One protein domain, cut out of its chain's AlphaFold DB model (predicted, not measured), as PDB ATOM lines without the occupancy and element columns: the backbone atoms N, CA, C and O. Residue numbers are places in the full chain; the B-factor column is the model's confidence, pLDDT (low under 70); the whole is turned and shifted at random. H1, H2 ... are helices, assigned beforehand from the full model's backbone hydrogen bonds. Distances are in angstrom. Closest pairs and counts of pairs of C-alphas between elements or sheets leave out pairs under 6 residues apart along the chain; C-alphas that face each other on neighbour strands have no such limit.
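What this domain is: This is residues 422 to 479 and 498 to 547 of the 679 residues of the protein "EF-hand domain-containing protein" of Trypanosoma brucei brucei (strain 927/4 GUTat10.1) (UniProt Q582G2). Compact cluster of mostly crossed helices: H2 and H6 lie side by side, H4 crosses H1, and H1's last part packs on H6. H5 packs on H6 at one end, H3 on H2 at the other. The printed part has 108 residues, 82 of them in six named helices, H1 to H6 in chain order, with no named strand, class all helix; radius of gyration of the C-alphas 13.4 A, spans 39 by 28 by 23 A.

Where its parts are: H1, residues 423 to 441, 24.9 A, begins at C-alpha 423 (205.257, -56.302, 101.761). H4, 498 to 514, 24.7 A, has a kink of 31 degrees near 506. H2 is 446 to 457, H3 466 to 479, H5 516 to 524; H6, 526 to 536, ends at C-alpha 536 (196.118, -48.912, 85.620).

How they stand to each other: H1 residues 427 to 435 touch H4, closest C-alphas Asp 431 and Cys 509, 5.8 A. H6 touches H2, shallow tilt of 10 degrees, opposite ways; closest C-alphas Ala 452 and Val 535, 5.7 A. O i to N i+4 pairs within hydrogen-bond range: every one in H2, H3, H5, H6; 13 of 15 in H1, 11 of 13 in H4.

The domain as a whole: Residues 480 to 497 are cut, 26.6 A across. pLDDT is under 70 in 42 residues.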
ATOM      1  N   PRO A 422     209.109 -57.010 103.369       41.31
ATOM      2  CA  PRO A 422     209.086 -56.010 102.306       41.31
ATOM      3  C   PRO A 422     207.655 -55.675 101.846       41.31
ATOM      4  O   PRO A 422     207.448 -54.634 101.220       41.31
ATOM      5  N   MET A 423     206.650 -56.502 102.175       41.03
ATOM      6  CA  MET A 423     205.257 -56.302 101.761       41.03
ATOM      7  C   MET A 423     204.631 -55.032 102.334       41.03
ATOM      8  O   MET A 423     203.785 -54.426 101.674       41.03
ATOM      9  N   VAL A 424     205.061 -54.588 103.519       36.85
ATOM     10  CA  VAL A 424     204.536 -53.361 104.145       36.85
ATOM     11  C   VAL A 424     204.859 -52.124 103.300       36.85
ATOM     12  O   VAL A 424     204.058 -51.192 103.232       36.85
ATOM     13  N   CYS A 425     206.006 -52.120 102.618       44.76
ATOM     14  CA  CYS A 425     206.375 -51.050 101.695       44.76
ATOM     15  C   CYS A 425     205.541 -51.114 100.405       44.76
ATOM     16  O   CYS A 425     205.166 -50.076  99.861       44.76
ATOM     17  N   TYR A 426     205.211 -52.324  99.945       52.62
ATOM     18  CA  TYR A 426     204.472 -52.542  98.704       52.62
ATOM     19  C   TYR A 426     202.980 -52.218  98.810       52.62
ATOM     20  O   TYR A 426     202.432 -51.639  97.875       52.62
ATOM     21  N   SER A 427     202.321 -52.529  99.932       50.64
ATOM     22  CA  SER A 427     200.864 -52.357 100.076       50.64
ATOM     23  C   SER A 427     200.392 -50.915  99.876       50.64
ATOM     24  O   SER A 427     199.363 -50.684  99.250       50.64
ATOM     25  N   ARG A 428     201.166 -49.927 100.336       49.93
ATOM     26  CA  ARG A 428     200.823 -48.506 100.164       49.93
ATOM     27  C   ARG A 428     201.009 -48.006  98.734       49.93
ATOM     28  O   ARG A 428     200.242 -47.168  98.281       49.93
ATOM     29  N   VAL A 429     202.013 -48.518  98.026       57.78
ATOM     30  CA  VAL A 429     202.191 -48.211  96.602       57.78
ATOM     31  C   VAL A 429     201.053 -48.833  95.793       57.78
ATOM     32  O   VAL A 429     200.544 -48.187  94.885       57.78
ATOM     33  N   VAL A 430     200.613 -50.051  96.145       63.98
ATOM     34  CA  VAL A 430     199.413 -50.652  95.539       63.98
ATOM     35  C   VAL A 430     198.194 -49.765  95.776       63.98
ATOM     36  O   VAL A 430     197.471 -49.509  94.823       63.98
ATOM     37  N   ASP A 431     198.001 -49.245  96.991       60.89
ATOM     38  CA  ASP A 431     196.887 -48.341  97.308       60.89
ATOM     39  C   ASP A 431     196.881 -47.079  96.430       60.89
ATOM     40  O   ASP A 431     195.856 -46.719  95.856       60.89
ATOM     41  N   GLU A 432     198.042 -46.445  96.234       59.78
ATOM     42  CA  GLU A 432     198.168 -45.292  95.334       59.78
ATOM     43  C   GLU A 432     197.882 -45.663  93.867       59.78
ATOM     44  O   GLU A 432     197.123 -44.961  93.195       59.78
ATOM     45  N   VAL A 433     198.447 -46.775  93.382       67.69
ATOM     46  CA  VAL A 433     198.266 -47.252  91.998       67.69
ATOM     47  C   VAL A 433     196.806 -47.616  91.724       67.69
ATOM     48  O   VAL A 433     196.267 -47.241  90.686       67.69
ATOM     49  N   VAL A 434     196.145 -48.306  92.653       74.12
ATOM     50  CA  VAL A 434     194.735 -48.699  92.531       74.12
ATOM     51  C   VAL A 434     193.822 -47.480  92.614       74.12
ATOM     52  O   VAL A 434     192.931 -47.337  91.780       74.12
ATOM     53  N   ALA A 435     194.055 -46.569  93.563       64.97
ATOM     54  CA  ALA A 435     193.260 -45.349  93.673       64.97
ATOM     55  C   ALA A 435     193.362 -44.496  92.404       64.97
ATOM     56  O   ALA A 435     192.354 -43.975  91.938       64.97
ATOM     57  N   GLN A 436     194.552 -44.373  91.818       64.82
ATOM     58  CA  GLN A 436     194.730 -43.668  90.553       64.82
ATOM     59  C   GLN A 436     194.060 -44.393  89.388       64.82
ATOM     60  O   GLN A 436     193.383 -43.747  88.590       64.82
ATOM     61  N   ALA A 437     194.224 -45.713  89.298       71.76
ATOM     62  CA  ALA A 437     193.585 -46.503  88.258       71.76
ATOM     63  C   ALA A 437     192.067 -46.287  88.285       71.76
ATOM     64  O   ALA A 437     191.481 -45.870  87.294       71.76
ATOM     65  N   VAL A 438     191.436 -46.482  89.441       71.96
ATOM     66  CA  VAL A 438     189.980 -46.377  89.571       71.96
ATOM     67  C   VAL A 438     189.501 -44.931  89.443       71.96
ATOM     68  O   VAL A 438     188.606 -44.665  88.652       71.96
ATOM     69  N   LEU A 439     190.067 -43.991  90.206       66.52
ATOM     70  CA  LEU A 439     189.518 -42.633  90.318       66.52
ATOM     71  C   LEU A 439     189.904 -41.709  89.162       66.52
ATOM     72  O   LEU A 439     189.185 -40.746  88.916       66.52
ATOM     73  N   LEU A 440     191.049 -41.942  88.514       64.09
ATOM     74  CA  LEU A 440     191.572 -41.050  87.476       64.09
ATOM     75  C   LEU A 440     191.609 -41.714  86.104       64.09
ATOM     76  O   LEU A 440     191.186 -41.098  85.139       64.09
ATOM     77  N   HIS A 441     192.133 -42.937  85.995       69.65
ATOM     78  CA  HIS A 441     192.270 -43.592  84.688       69.65
ATOM     79  C   HIS A 441     190.943 -44.149  84.166       69.65
ATOM     80  O   HIS A 441     190.677 -44.083  82.972       69.65
ATOM     81  N   HIS A 442     190.098 -44.647  85.066       74.59
ATOM     82  CA  HIS A 442     188.742 -45.107  84.760       74.59
ATOM     83  C   HIS A 442     187.667 -44.103  85.195       74.59
ATOM     84  O   HIS A 442     186.521 -44.489  85.374       74.59
ATOM     85  N   ASP A 443     188.013 -42.828  85.411       70.79
ATOM     86  CA  ASP A 443     187.062 -41.751  85.752       70.79
ATOM     87  C   ASP A 443     186.120 -42.056  86.942       70.79
ATOM     88  O   ASP A 443     184.969 -41.619  86.990       70.79
ATOM     89  N   GLY A 444     186.591 -42.830  87.923       70.59
ATOM     90  CA  GLY A 444     185.794 -43.267  89.070       70.59
ATOM     91  C   GLY A 444     184.895 -44.476  88.802       70.59
ATOM     92  O   GLY A 444     184.184 -44.883  89.713       70.59
ATOM     93  N   MET A 445     184.941 -45.067  87.606       77.78
ATOM     94  CA  MET A 445     184.125 -46.212  87.201       77.78
ATOM     95  C   MET A 445     184.776 -47.537  87.621       77.78
ATOM     96  O   MET A 445     185.571 -48.141  86.892       77.78
ATOM     97  N   VAL A 446     184.415 -48.039  88.803       83.24
ATOM     98  CA  VAL A 446     184.937 -49.301  89.363       83.24
ATOM     99  C   VAL A 446     184.627 -50.481  88.445       83.24
ATOM    100  O   VAL A 446     185.466 -51.363  88.252       83.24
ATOM    101  N   LEU A 447     183.436 -50.509  87.844       86.46
ATOM    102  CA  LEU A 447     183.024 -51.607  86.967       86.46
ATOM    103  C   LEU A 447     183.857 -51.695  85.687       86.46
ATOM    104  O   LEU A 447     184.036 -52.792  85.151       86.46
ATOM    105  N   ASP A 448     184.363 -50.566  85.200       86.02
ATOM    106  CA  ASP A 448     185.171 -50.517  83.985       86.02
ATOM    107  C   ASP A 448     186.615 -50.921  84.293       86.02
ATOM    108  O   ASP A 448     187.187 -51.727  83.557       86.02
ATOM    109  N   PHE A 449     187.139 -50.539  85.465       86.62
ATOM    110  CA  PHE A 449     188.387 -51.095  85.994       86.62
ATOM    111  C   PHE A 449     188.320 -52.627  86.152       86.62
ATOM    112  O   PHE A 449     189.228 -53.343  85.721       86.62
ATOM    113  N   ILE A 450     187.226 -53.160  86.709       88.68
ATOM    114  CA  ILE A 450     187.012 -54.615  86.838       88.68
ATOM    115  C   ILE A 450     186.919 -55.284  85.462       88.68
ATOM    116  O   ILE A 450     187.481 -56.363  85.254       88.68
ATOM    117  N   GLY A 451     186.220 -54.651  84.517       86.85
ATOM    118  CA  GLY A 451     186.138 -55.108  83.132       86.85
ATOM    119  C   GLY A 451     187.519 -55.201  82.487       86.85
ATOM    120  O   GLY A 451     187.875 -56.254  81.960       86.85
ATOM    121  N   ALA A 452     188.329 -54.150  82.625       87.54
ATOM    122  CA  ALA A 452     189.691 -54.089  82.108       87.54
ATOM    123  C   ALA A 452     190.596 -55.161  82.740       87.54
ATOM    124  O   ALA A 452     191.322 -55.853  82.023       87.54
ATOM    125  N   LEU A 453     190.507 -55.380  84.058       86.93
ATOM    126  CA  LEU A 453     191.216 -56.469  84.743       86.93
ATOM    127  C   LEU A 453     190.840 -57.848  84.184       86.93
ATOM    128  O   LEU A 453     191.714 -58.681  83.918       86.93
ATOM    129  N   SER A 454     189.544 -58.098  83.984       87.37
ATOM    130  CA  SER A 454     189.064 -59.376  83.462       87.37
ATOM    131  C   SER A 454     189.442 -59.576  81.994       87.37
ATOM    132  O   SER A 454     189.819 -60.682  81.618       87.37
ATOM    133  N   GLU A 455     189.347 -58.543  81.160       86.44
ATOM    134  CA  GLU A 455     189.640 -58.630  79.728       86.44
ATOM    135  C   GLU A 455     191.143 -58.768  79.460       86.44
ATOM    136  O   GLU A 455     191.551 -59.589  78.638       86.44
ATOM    137  N   ARG A 456     191.980 -57.989  80.158       85.53
ATOM    138  CA  ARG A 456     193.428 -57.932  79.903       85.53
ATOM    139  C   ARG A 456     194.224 -58.994  80.652       85.53
ATOM    140  O   ARG A 456     195.187 -59.519  80.098       85.53
ATOM    141  N   PHE A 457     193.822 -59.349  81.873       82.84
ATOM    142  CA  PHE A 457     194.551 -60.319  82.701       82.84
ATOM    143  C   PHE A 457     193.791 -61.626  82.949       82.84
ATOM    144  O   PHE A 457     194.333 -62.536  83.580       82.84
ATOM    145  N   GLY A 458     192.541 -61.748  82.489       84.54
ATOM    146  CA  GLY A 458     191.705 -62.910  82.797       84.54
ATOM    147  C   GLY A 458     191.384 -63.032  84.291       84.54
ATOM    148  O   GLY A 458     191.051 -64.122  84.761       84.54
ATOM    149  N   LYS A 459     191.538 -61.945  85.060       84.68
ATOM    150  CA  LYS A 459     191.351 -61.931  86.514       84.68
ATOM    151  C   LYS A 459     189.954 -61.444  86.848       84.68
ATOM    152  O   LYS A 459     189.627 -60.277  86.668       84.68
ATOM    153  N   GLN A 460     189.130 -62.364  87.332       84.93
ATOM    154  CA  GLN A 460     187.779 -62.045  87.765       84.93
ATOM    155  C   GLN A 460     187.812 -61.566  89.212       84.93
ATOM    156  O   GLN A 460     187.996 -62.362  90.128       84.93
ATOM    157  N   TYR A 461     187.622 -60.265  89.394       88.29
ATOM    158  CA  TYR A 461     187.374 -59.684  90.703       88.29
ATOM    159  C   TYR A 461     185.885 -59.783  91.043       88.29
ATOM    160  O   TYR A 461     185.030 -59.451  90.215       88.29
ATOM    161  N   THR A 462     185.578 -60.243  92.254       86.16
ATOM    162  CA  THR A 462     184.217 -60.233  92.797       86.16
ATOM    163  C   THR A 462     184.133 -59.087  93.793       86.16
ATOM    164  O   THR A 462     184.814 -59.166  94.817       86.16
ATOM    165  N   PRO A 463     183.323 -58.050  93.523       86.69
ATOM    166  CA  PRO A 463     183.234 -56.914  94.425       86.69
ATOM    167  C   PRO A 463     182.768 -57.307  95.827       86.69
ATOM    168  O   PRO A 463     182.036 -58.284  95.970       86.69
ATOM    169  N   HIS A 464     183.143 -56.556  96.856       83.48
ATOM    170  CA  HIS A 464     182.643 -56.723  98.219       83.48
ATOM    171  C   HIS A 464     181.356 -55.925  98.450       83.48
ATOM    172  O   HIS A 464     180.408 -56.421  99.064       83.48
ATOM    173  N   CYS A 465     181.286 -54.707  97.917       83.61
ATOM    174  CA  CYS A 465     180.103 -53.867  97.972       83.61
ATOM    175  C   CYS A 465     178.956 -54.509  97.181       83.61
ATOM    176  O   CYS A 465     179.067 -54.801  95.986       83.61
ATOM    177  N   THR A 466     177.807 -54.667  97.839       80.85
ATOM    178  CA  THR A 466     176.612 -55.310  97.267       80.85
ATOM    179  C   THR A 466     176.098 -54.610  96.009       80.85
ATOM    180  O   THR A 466     175.587 -55.267  95.105       80.85
ATOM    181  N   VAL A 467     176.268 -53.286  95.911       80.29
ATOM    182  CA  VAL A 467     175.866 -52.499  94.734       80.29
ATOM    183  C   VAL A 467     176.696 -52.887  93.510       80.29
ATOM    184  O   VAL A 467     176.143 -53.116  92.434       80.29
ATOM    185  N   PHE A 468     178.015 -53.016  93.672       84.16
ATOM    186  CA  PHE A 468     178.899 -53.433  92.586       84.16
ATOM    187  C   PHE A 468     178.732 -54.916  92.254       84.16
ATOM    188  O   PHE A 468     178.736 -55.262  91.076       84.16
ATOM    189  N   GLN A 469     178.501 -55.780  93.249       83.18
ATOM    190  CA  GLN A 469     178.177 -57.193  93.013       83.18
ATOM    191  C   GLN A 469     176.962 -57.345  92.091       83.18
ATOM    192  O   GLN A 469     177.065 -57.981  91.043       83.18
ATOM    193  N   GLN A 470     175.844 -56.691  92.424       81.03
ATOM    194  CA  GLN A 470     174.620 -56.740  91.618       81.03
ATOM    195  C   GLN A 470     174.837 -56.198  90.201       81.03
ATOM    196  O   GLN A 470     174.299 -56.742  89.234       81.03
ATOM    197  N   ALA A 471     175.640 -55.142  90.058       81.28
ATOM    198  CA  ALA A 471     175.961 -54.577  88.754       81.28
ATOM    199  C   ALA A 471     176.836 -55.519  87.903       81.28
ATOM    200  O   ALA A 471     176.586 -55.670  86.706       81.28
ATOM    201  N   VAL A 472     177.821 -56.196  88.508       82.72
ATOM    202  CA  VAL A 472     178.646 -57.211  87.831       82.72
ATOM    203  C   VAL A 472     177.802 -58.422  87.426       82.72
ATOM    204  O   VAL A 472     177.936 -58.909  86.304       82.72
ATOM    205  N   GLU A 473     176.909 -58.894  88.297       80.23
ATOM    206  CA  GLU A 473     175.996 -60.005  88.004       80.23
ATOM    207  C   GLU A 473     175.029 -59.661  86.867       80.23
ATOM    208  O   GLU A 473     174.918 -60.427  85.909       80.23
ATOM    209  N   SER A 474     174.428 -58.469  86.897       77.84
ATOM    210  CA  SER A 474     173.549 -57.988  85.824       77.84
ATOM    211  C   SER A 474     174.291 -57.916  84.483       77.84
ATOM    212  O   SER A 474     173.803 -58.428  83.475       77.84
ATOM    213  N   ARG A 475     175.529 -57.384  84.472       72.55
ATOM    214  CA  ARG A 475     176.380 -57.380  83.267       72.55
ATOM    215  C   ARG A 475     176.651 -58.806  82.763       72.55
ATOM    216  O   ARG A 475     176.658 -59.022  81.553       72.55
ATOM    217  N   ARG A 476     176.856 -59.795  83.644       74.63
ATOM    218  CA  ARG A 476     177.087 -61.204  83.249       74.63
ATOM    219  C   ARG A 476     175.847 -61.861  82.636       74.63
ATOM    220  O   ARG A 476     175.979 -62.640  81.686       74.63
ATOM    221  N   GLU A 477     174.655 -61.553  83.143       71.71
ATOM    222  CA  GLU A 477     173.400 -62.066  82.579       71.71
ATOM    223  C   GLU A 477     173.143 -61.530  81.164       71.71
ATOM    224  O   GLU A 477     172.767 -62.302  80.274       71.71
ATOM    225  N   ASP A 478     173.435 -60.251  80.915       65.01
ATOM    226  CA  ASP A 478     173.259 -59.626  79.597       65.01
ATOM    227  C   ASP A 478     174.196 -60.211  78.530       65.01
ATOM    228  O   ASP A 478     173.782 -60.442  77.388       65.01
ATOM    229  N   HIS A 479     175.435 -60.544  78.909       60.48
ATOM    230  CA  HIS A 479     176.385 -61.228  78.020       60.48
ATOM    231  C   HIS A 479     175.953 -62.665  77.705       60.48
ATOM    232  O   HIS A 479     176.200 -63.164  76.609       60.48
ATOM    233  N   LEU A 498     180.330 -42.454  95.365       65.65
ATOM    234  CA  LEU A 498     181.690 -42.275  95.862       65.65
ATOM    235  C   LEU A 498     181.990 -43.023  97.167       65.65
ATOM    236  O   LEU A 498     183.087 -43.543  97.356       65.65
ATOM    237  N   GLN A 499     181.004 -43.100  98.063       70.71
ATOM    238  CA  GLN A 499     181.137 -43.836  99.318       70.71
ATOM    239  C   GLN A 499     181.323 -45.344  99.088       70.71
ATOM    240  O   GLN A 499     182.110 -45.966  99.795       70.71
ATOM    241  N   ASN A 500     180.643 -45.907  98.086       76.83
ATOM    242  CA  ASN A 500     180.770 -47.316  97.722       76.83
ATOM    243  C   ASN A 500     182.148 -47.581  97.109       76.83
ATOM    244  O   ASN A 500     182.778 -48.576  97.442       76.83
ATOM    245  N   ILE A 501     182.646 -46.667  96.264       73.60
ATOM    246  CA  ILE A 501     183.996 -46.762  95.681       73.60
ATOM    247  C   ILE A 501     185.045 -46.815  96.800       73.60
ATOM    248  O   ILE A 501     185.914 -47.680  96.799       73.60
ATOM    249  N   LEU A 502     184.937 -45.923  97.789       67.63
ATOM    250  CA  LEU A 502     185.850 -45.885  98.935       67.63
ATOM    251  C   LEU A 502     185.819 -47.152  99.788       67.63
ATOM    252  O   LEU A 502     186.857 -47.560 100.304       67.63
ATOM    253  N   GLU A 503     184.638 -47.737  99.971       77.96
ATOM    254  CA  GLU A 503     184.485 -49.003 100.685       77.96
ATOM    255  C   GLU A 503     185.133 -50.162  99.916       77.96
ATOM    256  O   GLU A 503     185.675 -51.073 100.534       77.96
ATOM    257  N   GLU A 504     185.144 -50.090  98.584       83.48
ATOM    258  CA  GLU A 504     185.654 -51.138  97.702       83.48
ATOM    259  C   GLU A 504     187.179 -51.119  97.524       83.48
ATOM    260  O   GLU A 504     187.810 -52.175  97.453       83.48
ATOM    261  N   LEU A 505     187.795 -49.928  97.471       76.31
ATOM    262  CA  LEU A 505     189.225 -49.757  97.171       76.31
ATOM    263  C   LEU A 505     190.161 -50.658  98.005       76.31
ATOM    264  O   LEU A 505     191.023 -51.298  97.399       76.31
ATOM    265  N   PRO A 506     190.014 -50.788  99.342       73.72
ATOM    266  CA  PRO A 506     190.875 -51.670 100.131       73.72
ATOM    267  C   PRO A 506     190.826 -53.133  99.675       73.72
ATOM    268  O   PRO A 506     191.864 -53.789  99.621       73.72
ATOM    269  N   TYR A 507     189.649 -53.632  99.290       84.43
ATOM    270  CA  TYR A 507     189.475 -55.006  98.811       84.43
ATOM    271  C   TYR A 507     190.072 -55.203  97.417       84.43
ATOM    272  O   TYR A 507     190.605 -56.270  97.113       84.43
ATOM    273  N   ILE A 508     190.022 -54.175  96.565       82.51
ATOM    274  CA  ILE A 508     190.739 -54.191  95.287       82.51
ATOM    275  C   ILE A 508     192.245 -54.263  95.549       82.51
ATOM    276  O   ILE A 508     192.933 -55.080  94.942       82.51
ATOM    277  N   CYS A 509     192.768 -53.461  96.478       76.34
ATOM    278  CA  CYS A 509     194.182 -53.496  96.853       76.34
ATOM    279  C   CYS A 509     194.608 -54.883  97.352       76.34
ATOM    280  O   CYS A 509     195.648 -55.388  96.924       76.34
ATOM    281  N   GLU A 510     193.800 -55.522  98.202       76.78
ATOM    282  CA  GLU A 510     194.028 -56.903  98.645       76.78
ATOM    283  C   GLU A 510     194.057 -57.879  97.464       76.78
ATOM    284  O   GLU A 510     195.019 -58.634  97.325       76.78
ATOM    285  N   PHE A 511     193.093 -57.796  96.547       82.97
ATOM    286  CA  PHE A 511     193.064 -58.628  95.342       82.97
ATOM    287  C   PHE A 511     194.310 -58.442  94.460       82.97
ATOM    288  O   PHE A 511     194.892 -59.413  93.967       82.97
ATOM    289  N   ILE A 512     194.775 -57.202  94.283       79.35
ATOM    290  CA  ILE A 512     196.005 -56.928  93.531       79.35
ATOM    291  C   ILE A 512     197.234 -57.524  94.233       79.35
ATOM    292  O   ILE A 512     198.119 -58.073  93.572       79.35
ATOM    293  N   LEU A 513     197.289 -57.465  95.566       70.69
ATOM    294  CA  LEU A 513     198.363 -58.064  96.364       70.69
ATOM    295  C   LEU A 513     198.343 -59.600  96.332       70.69
ATOM    296  O   LEU A 513     199.412 -60.224  96.324       70.69
ATOM    297  N   GLU A 514     197.163 -60.216  96.280       76.39
ATOM    298  CA  GLU A 514     196.994 -61.661  96.090       76.39
ATOM    299  C   GLU A 514     197.507 -62.107  94.716       76.39
ATOM    300  O   GLU A 514     198.256 -63.080  94.614       76.39
ATOM    301  N   HIS A 515     197.203 -61.338  93.667       76.34
ATOM    302  CA  HIS A 515     197.626 -61.604  92.287       76.34
ATOM    303  C   HIS A 515     198.961 -60.957  91.894       76.34
ATOM    304  O   HIS A 515     199.317 -60.904  90.716       76.34
ATOM    305  N   ARG A 516     199.756 -60.503  92.869       69.46
ATOM    306  CA  ARG A 516     201.016 -59.781  92.629       69.46
ATOM    307  C   ARG A 516     201.984 -60.479  91.682       69.46
ATOM    308  O   ARG A 516     202.657 -59.805  90.909       69.46
ATOM    309  N   ASN A 517     202.069 -61.807  91.729       65.76
ATOM    310  CA  ASN A 517     202.981 -62.570  90.875       65.76
ATOM    311  C   ASN A 517     202.565 -62.450  89.404       65.76
ATOM    312  O   ASN A 517     203.416 -62.267  88.540       65.76
ATOM    313  N   ASP A 518     201.259 -62.464  89.127       72.22
ATOM    314  CA  ASP A 518     200.724 -62.299  87.776       72.22
ATOM    315  C   ASP A 518     201.055 -60.906  87.222       72.22
ATOM    316  O   ASP A 518     201.547 -60.785  86.100       72.22
ATOM    317  N   PHE A 519     200.878 -59.860  88.035       74.92
ATOM    318  CA  PHE A 519     201.237 -58.494  87.645       74.92
ATOM    319  C   PHE A 519     202.755 -58.311  87.510       74.92
ATOM    320  O   PHE A 519     203.214 -57.705  86.548       74.92
ATOM    321  N   SER A 520     203.554 -58.904  88.400       66.67
ATOM    322  CA  SER A 520     205.025 -58.891  88.308       66.67
ATOM    323  C   SER A 520     205.520 -59.543  87.017       66.67
ATOM    324  O   SER A 520     206.438 -59.044  86.371       66.67
ATOM    325  N   ASN A 521     204.886 -60.643  86.605       64.88
ATOM    326  CA  ASN A 521     205.199 -61.309  85.344       64.88
ATOM    327  C   ASN A 521     204.868 -60.441  84.143       64.88
ATOM    328  O   ASN A 521     205.640 -60.402  83.185       64.88
ATOM    329  N   ALA A 522     203.721 -59.764  84.194       69.87
ATOM    330  CA  ALA A 522     203.309 -58.869  83.134       69.87
ATOM    331  C   ALA A 522     204.359 -57.769  82.925       69.87
ATOM    332  O   ALA A 522     204.787 -57.575  81.789       69.87
ATOM    333  N   VAL A 523     204.882 -57.171  84.006       67.93
ATOM    334  CA  VAL A 523     205.970 -56.173  83.942       67.93
ATOM    335  C   VAL A 523     207.185 -56.694  83.168       67.93
ATOM    336  O   VAL A 523     207.761 -55.969  82.367       67.93
ATOM    337  N   LEU A 524     207.593 -57.951  83.361       62.12
ATOM    338  CA  LEU A 524     208.818 -58.488  82.745       62.12
ATOM    339  C   LEU A 524     208.748 -58.612  81.217       62.12
ATOM    340  O   LEU A 524     209.777 -58.795  80.566       62.12
ATOM    341  N   THR A 525     207.554 -58.518  80.637       64.96
ATOM    342  CA  THR A 525     207.329 -58.651  79.196       64.96
ATOM    343  C   THR A 525     206.849 -57.315  78.622       64.96
ATOM    344  O   THR A 525     206.045 -56.642  79.266       64.96
ATOM    345  N   PRO A 526     207.279 -56.906  77.413       66.46
ATOM    346  CA  PRO A 526     206.773 -55.680  76.793       66.46
ATOM    347  C   PRO A 526     205.248 -55.701  76.627       66.46
ATOM    348  O   PRO A 526     204.571 -54.738  76.976       66.46
ATOM    349  N   GLY A 527     204.701 -56.833  76.168       71.56
ATOM    350  CA  GLY A 527     203.257 -57.030  76.041       71.56
ATOM    351  C   GLY A 527     202.524 -56.890  77.374       71.56
ATOM    352  O   GLY A 527     201.563 -56.136  77.461       71.56
ATOM    353  N   GLY A 528     202.999 -57.551  78.432       74.48
ATOM    354  CA  GLY A 528     202.390 -57.442  79.756       74.48
ATOM    355  C   GLY A 528     202.543 -56.058  80.392       74.48
ATOM    356  O   GLY A 528     201.614 -55.595  81.045       74.48
ATOM    357  N   SER A 529     203.658 -55.363  80.154       67.00
ATOM    358  CA  SER A 529     203.842 -53.972  80.587       67.00
ATOM    359  C   SER A 529     202.805 -53.057  79.950       67.00
ATOM    360  O   SER A 529     202.166 -52.286  80.656       67.00
ATOM    361  N   ASN A 530     202.565 -53.200  78.644       71.97
ATOM    362  CA  ASN A 530     201.528 -52.432  77.958       71.97
ATOM    363  C   ASN A 530     200.134 -52.717  78.537       71.97
ATOM    364  O   ASN A 530     199.355 -51.789  78.718       71.97
ATOM    365  N   LEU A 531     199.831 -53.977  78.880       78.91
ATOM    366  CA  LEU A 531     198.562 -54.341  79.525       78.91
ATOM    367  C   LEU A 531     198.419 -53.711  80.917       78.91
ATOM    368  O   LEU A 531     197.330 -53.285  81.292       78.91
ATOM    369  N   LEU A 532     199.504 -53.638  81.695       74.81
ATOM    370  CA  LEU A 532     199.491 -52.968  82.999       74.81
ATOM    371  C   LEU A 532     199.222 -51.474  82.851       74.81
ATOM    372  O   LEU A 532     198.398 -50.926  83.578       74.81
ATOM    373  N   GLU A 533     199.890 -50.826  81.902       72.85
ATOM    374  CA  GLU A 533     199.681 -49.406  81.617       72.85
ATOM    375  C   GLU A 533     198.252 -49.138  81.145       72.85
ATOM    376  O   GLU A 533     197.631 -48.169  81.571       72.85
ATOM    377  N   GLU A 534     197.696 -50.031  80.329       75.21
ATOM    378  CA  GLU A 534     196.324 -49.925  79.846       75.21
ATOM    379  C   GLU A 534     195.283 -50.095  80.959       75.21
ATOM    380  O   GLU A 534     194.279 -49.388  80.967       75.21
ATOM    381  N   VAL A 535     195.504 -51.006  81.912       81.72
ATOM    382  CA  VAL A 535     194.550 -51.242  83.007       81.72
ATOM    383  C   VAL A 535     194.681 -50.203  84.117       81.72
ATOM    384  O   VAL A 535     193.667 -49.815  84.694       81.72
ATOM    385  N   PHE A 536     195.891 -49.751  84.440       77.77
ATOM    386  CA  PHE A 536     196.118 -48.912  85.620       77.77
ATOM    387  C   PHE A 536     196.443 -47.449  85.306       77.77
ATOM    388  O   PHE A 536     196.464 -46.627  86.220       77.77
ATOM    389  N   GLY A 537     196.715 -47.104  84.045       66.62
ATOM    390  CA  GLY A 537     197.010 -45.730  83.628       66.62
ATOM    391  C   GLY A 537     198.338 -45.177  84.147       66.62
ATOM    392  O   GLY A 537     198.606 -43.982  84.024       66.62
ATOM    393  N   VAL A 538     199.177 -46.026  84.745       61.77
ATOM    394  CA  VAL A 538     200.508 -45.670  85.244       61.77
ATOM    395  C   VAL A 538     201.563 -46.498  84.528       61.77
ATOM    396  O   VAL A 538     201.304 -47.670  84.254       61.77
ATOM    397  N   PRO A 539     202.764 -45.940  84.269       58.85
ATOM    398  CA  PRO A 539     203.852 -46.693  83.664       58.85
ATOM    399  C   PRO A 539     204.095 -48.002  84.412       58.85
ATOM    400  O   PRO A 539     204.161 -47.996  85.646       58.85
ATOM    401  N   ALA A 540     204.328 -49.103  83.692       60.89
ATOM    402  CA  ALA A 540     204.540 -50.413  84.314       60.89
ATOM    403  C   ALA A 540     205.693 -50.383  85.330       60.89
ATOM    404  O   ALA A 540     205.670 -51.151  86.283       60.89
ATOM    405  N   THR A 541     206.636 -49.436  85.160       52.92
ATOM    406  CA  THR A 541     207.762 -49.085  86.054       52.92
ATOM    407  C   THR A 541     207.388 -48.547  87.451       52.92
ATOM    408  O   THR A 541     208.290 -48.368  88.271       52.92
ATOM    409  N   VAL A 542     206.103 -48.311  87.740       54.69
ATOM    410  CA  VAL A 542     205.601 -47.815  89.039       54.69
ATOM    411  C   VAL A 542     205.081 -48.942  89.943       54.69
ATOM    412  O   VAL A 542     204.989 -48.759  91.156       54.69
ATOM    413  N   PHE A 543     204.774 -50.122  89.396       57.55
ATOM    414  CA  PHE A 543     204.242 -51.240  90.181       57.55
ATOM    415  C   PHE A 543     205.177 -51.660  91.329       57.55
ATOM    416  O   PHE A 543     206.360 -51.906  91.130       57.55
ATOM    417  N   PRO A 544     204.674 -51.831  92.556       51.16
ATOM    418  CA  PRO A 544     205.534 -52.039  93.718       51.16
ATOM    419  C   PRO A 544     206.423 -53.275  93.609       51.16
ATOM    420  O   PRO A 544     207.500 -53.307  94.180       51.16
ATOM    421  N   PHE A 545     206.025 -54.271  92.829       54.96
ATOM    422  CA  PHE A 545     206.761 -55.522  92.670       54.96
ATOM    423  C   PHE A 545     208.088 -55.382  91.874       54.96
ATOM    424  O   PHE A 545     208.765 -56.373  91.602       54.96
ATOM    425  N   LEU A 546     208.465 -54.146  91.513       49.56
ATOM    426  CA  LEU A 546     209.542 -53.769  90.592       49.56
ATOM    427  C   LEU A 546     211.001 -53.756  91.034       49.56
ATOM    428  O   LEU A 546     211.803 -53.781  90.097       49.56
ATOM    429  N   PRO A 547     211.412 -53.705  92.318       44.43
ATOM    430  CA  PRO A 547     212.847 -53.744  92.627       44.43
ATOM    431  C   PRO A 547     213.535 -54.962  91.989       44.43
ATOM    432  O   PRO A 547     214.668 -54.894  91.537       44.43
TER     433      PRO A 547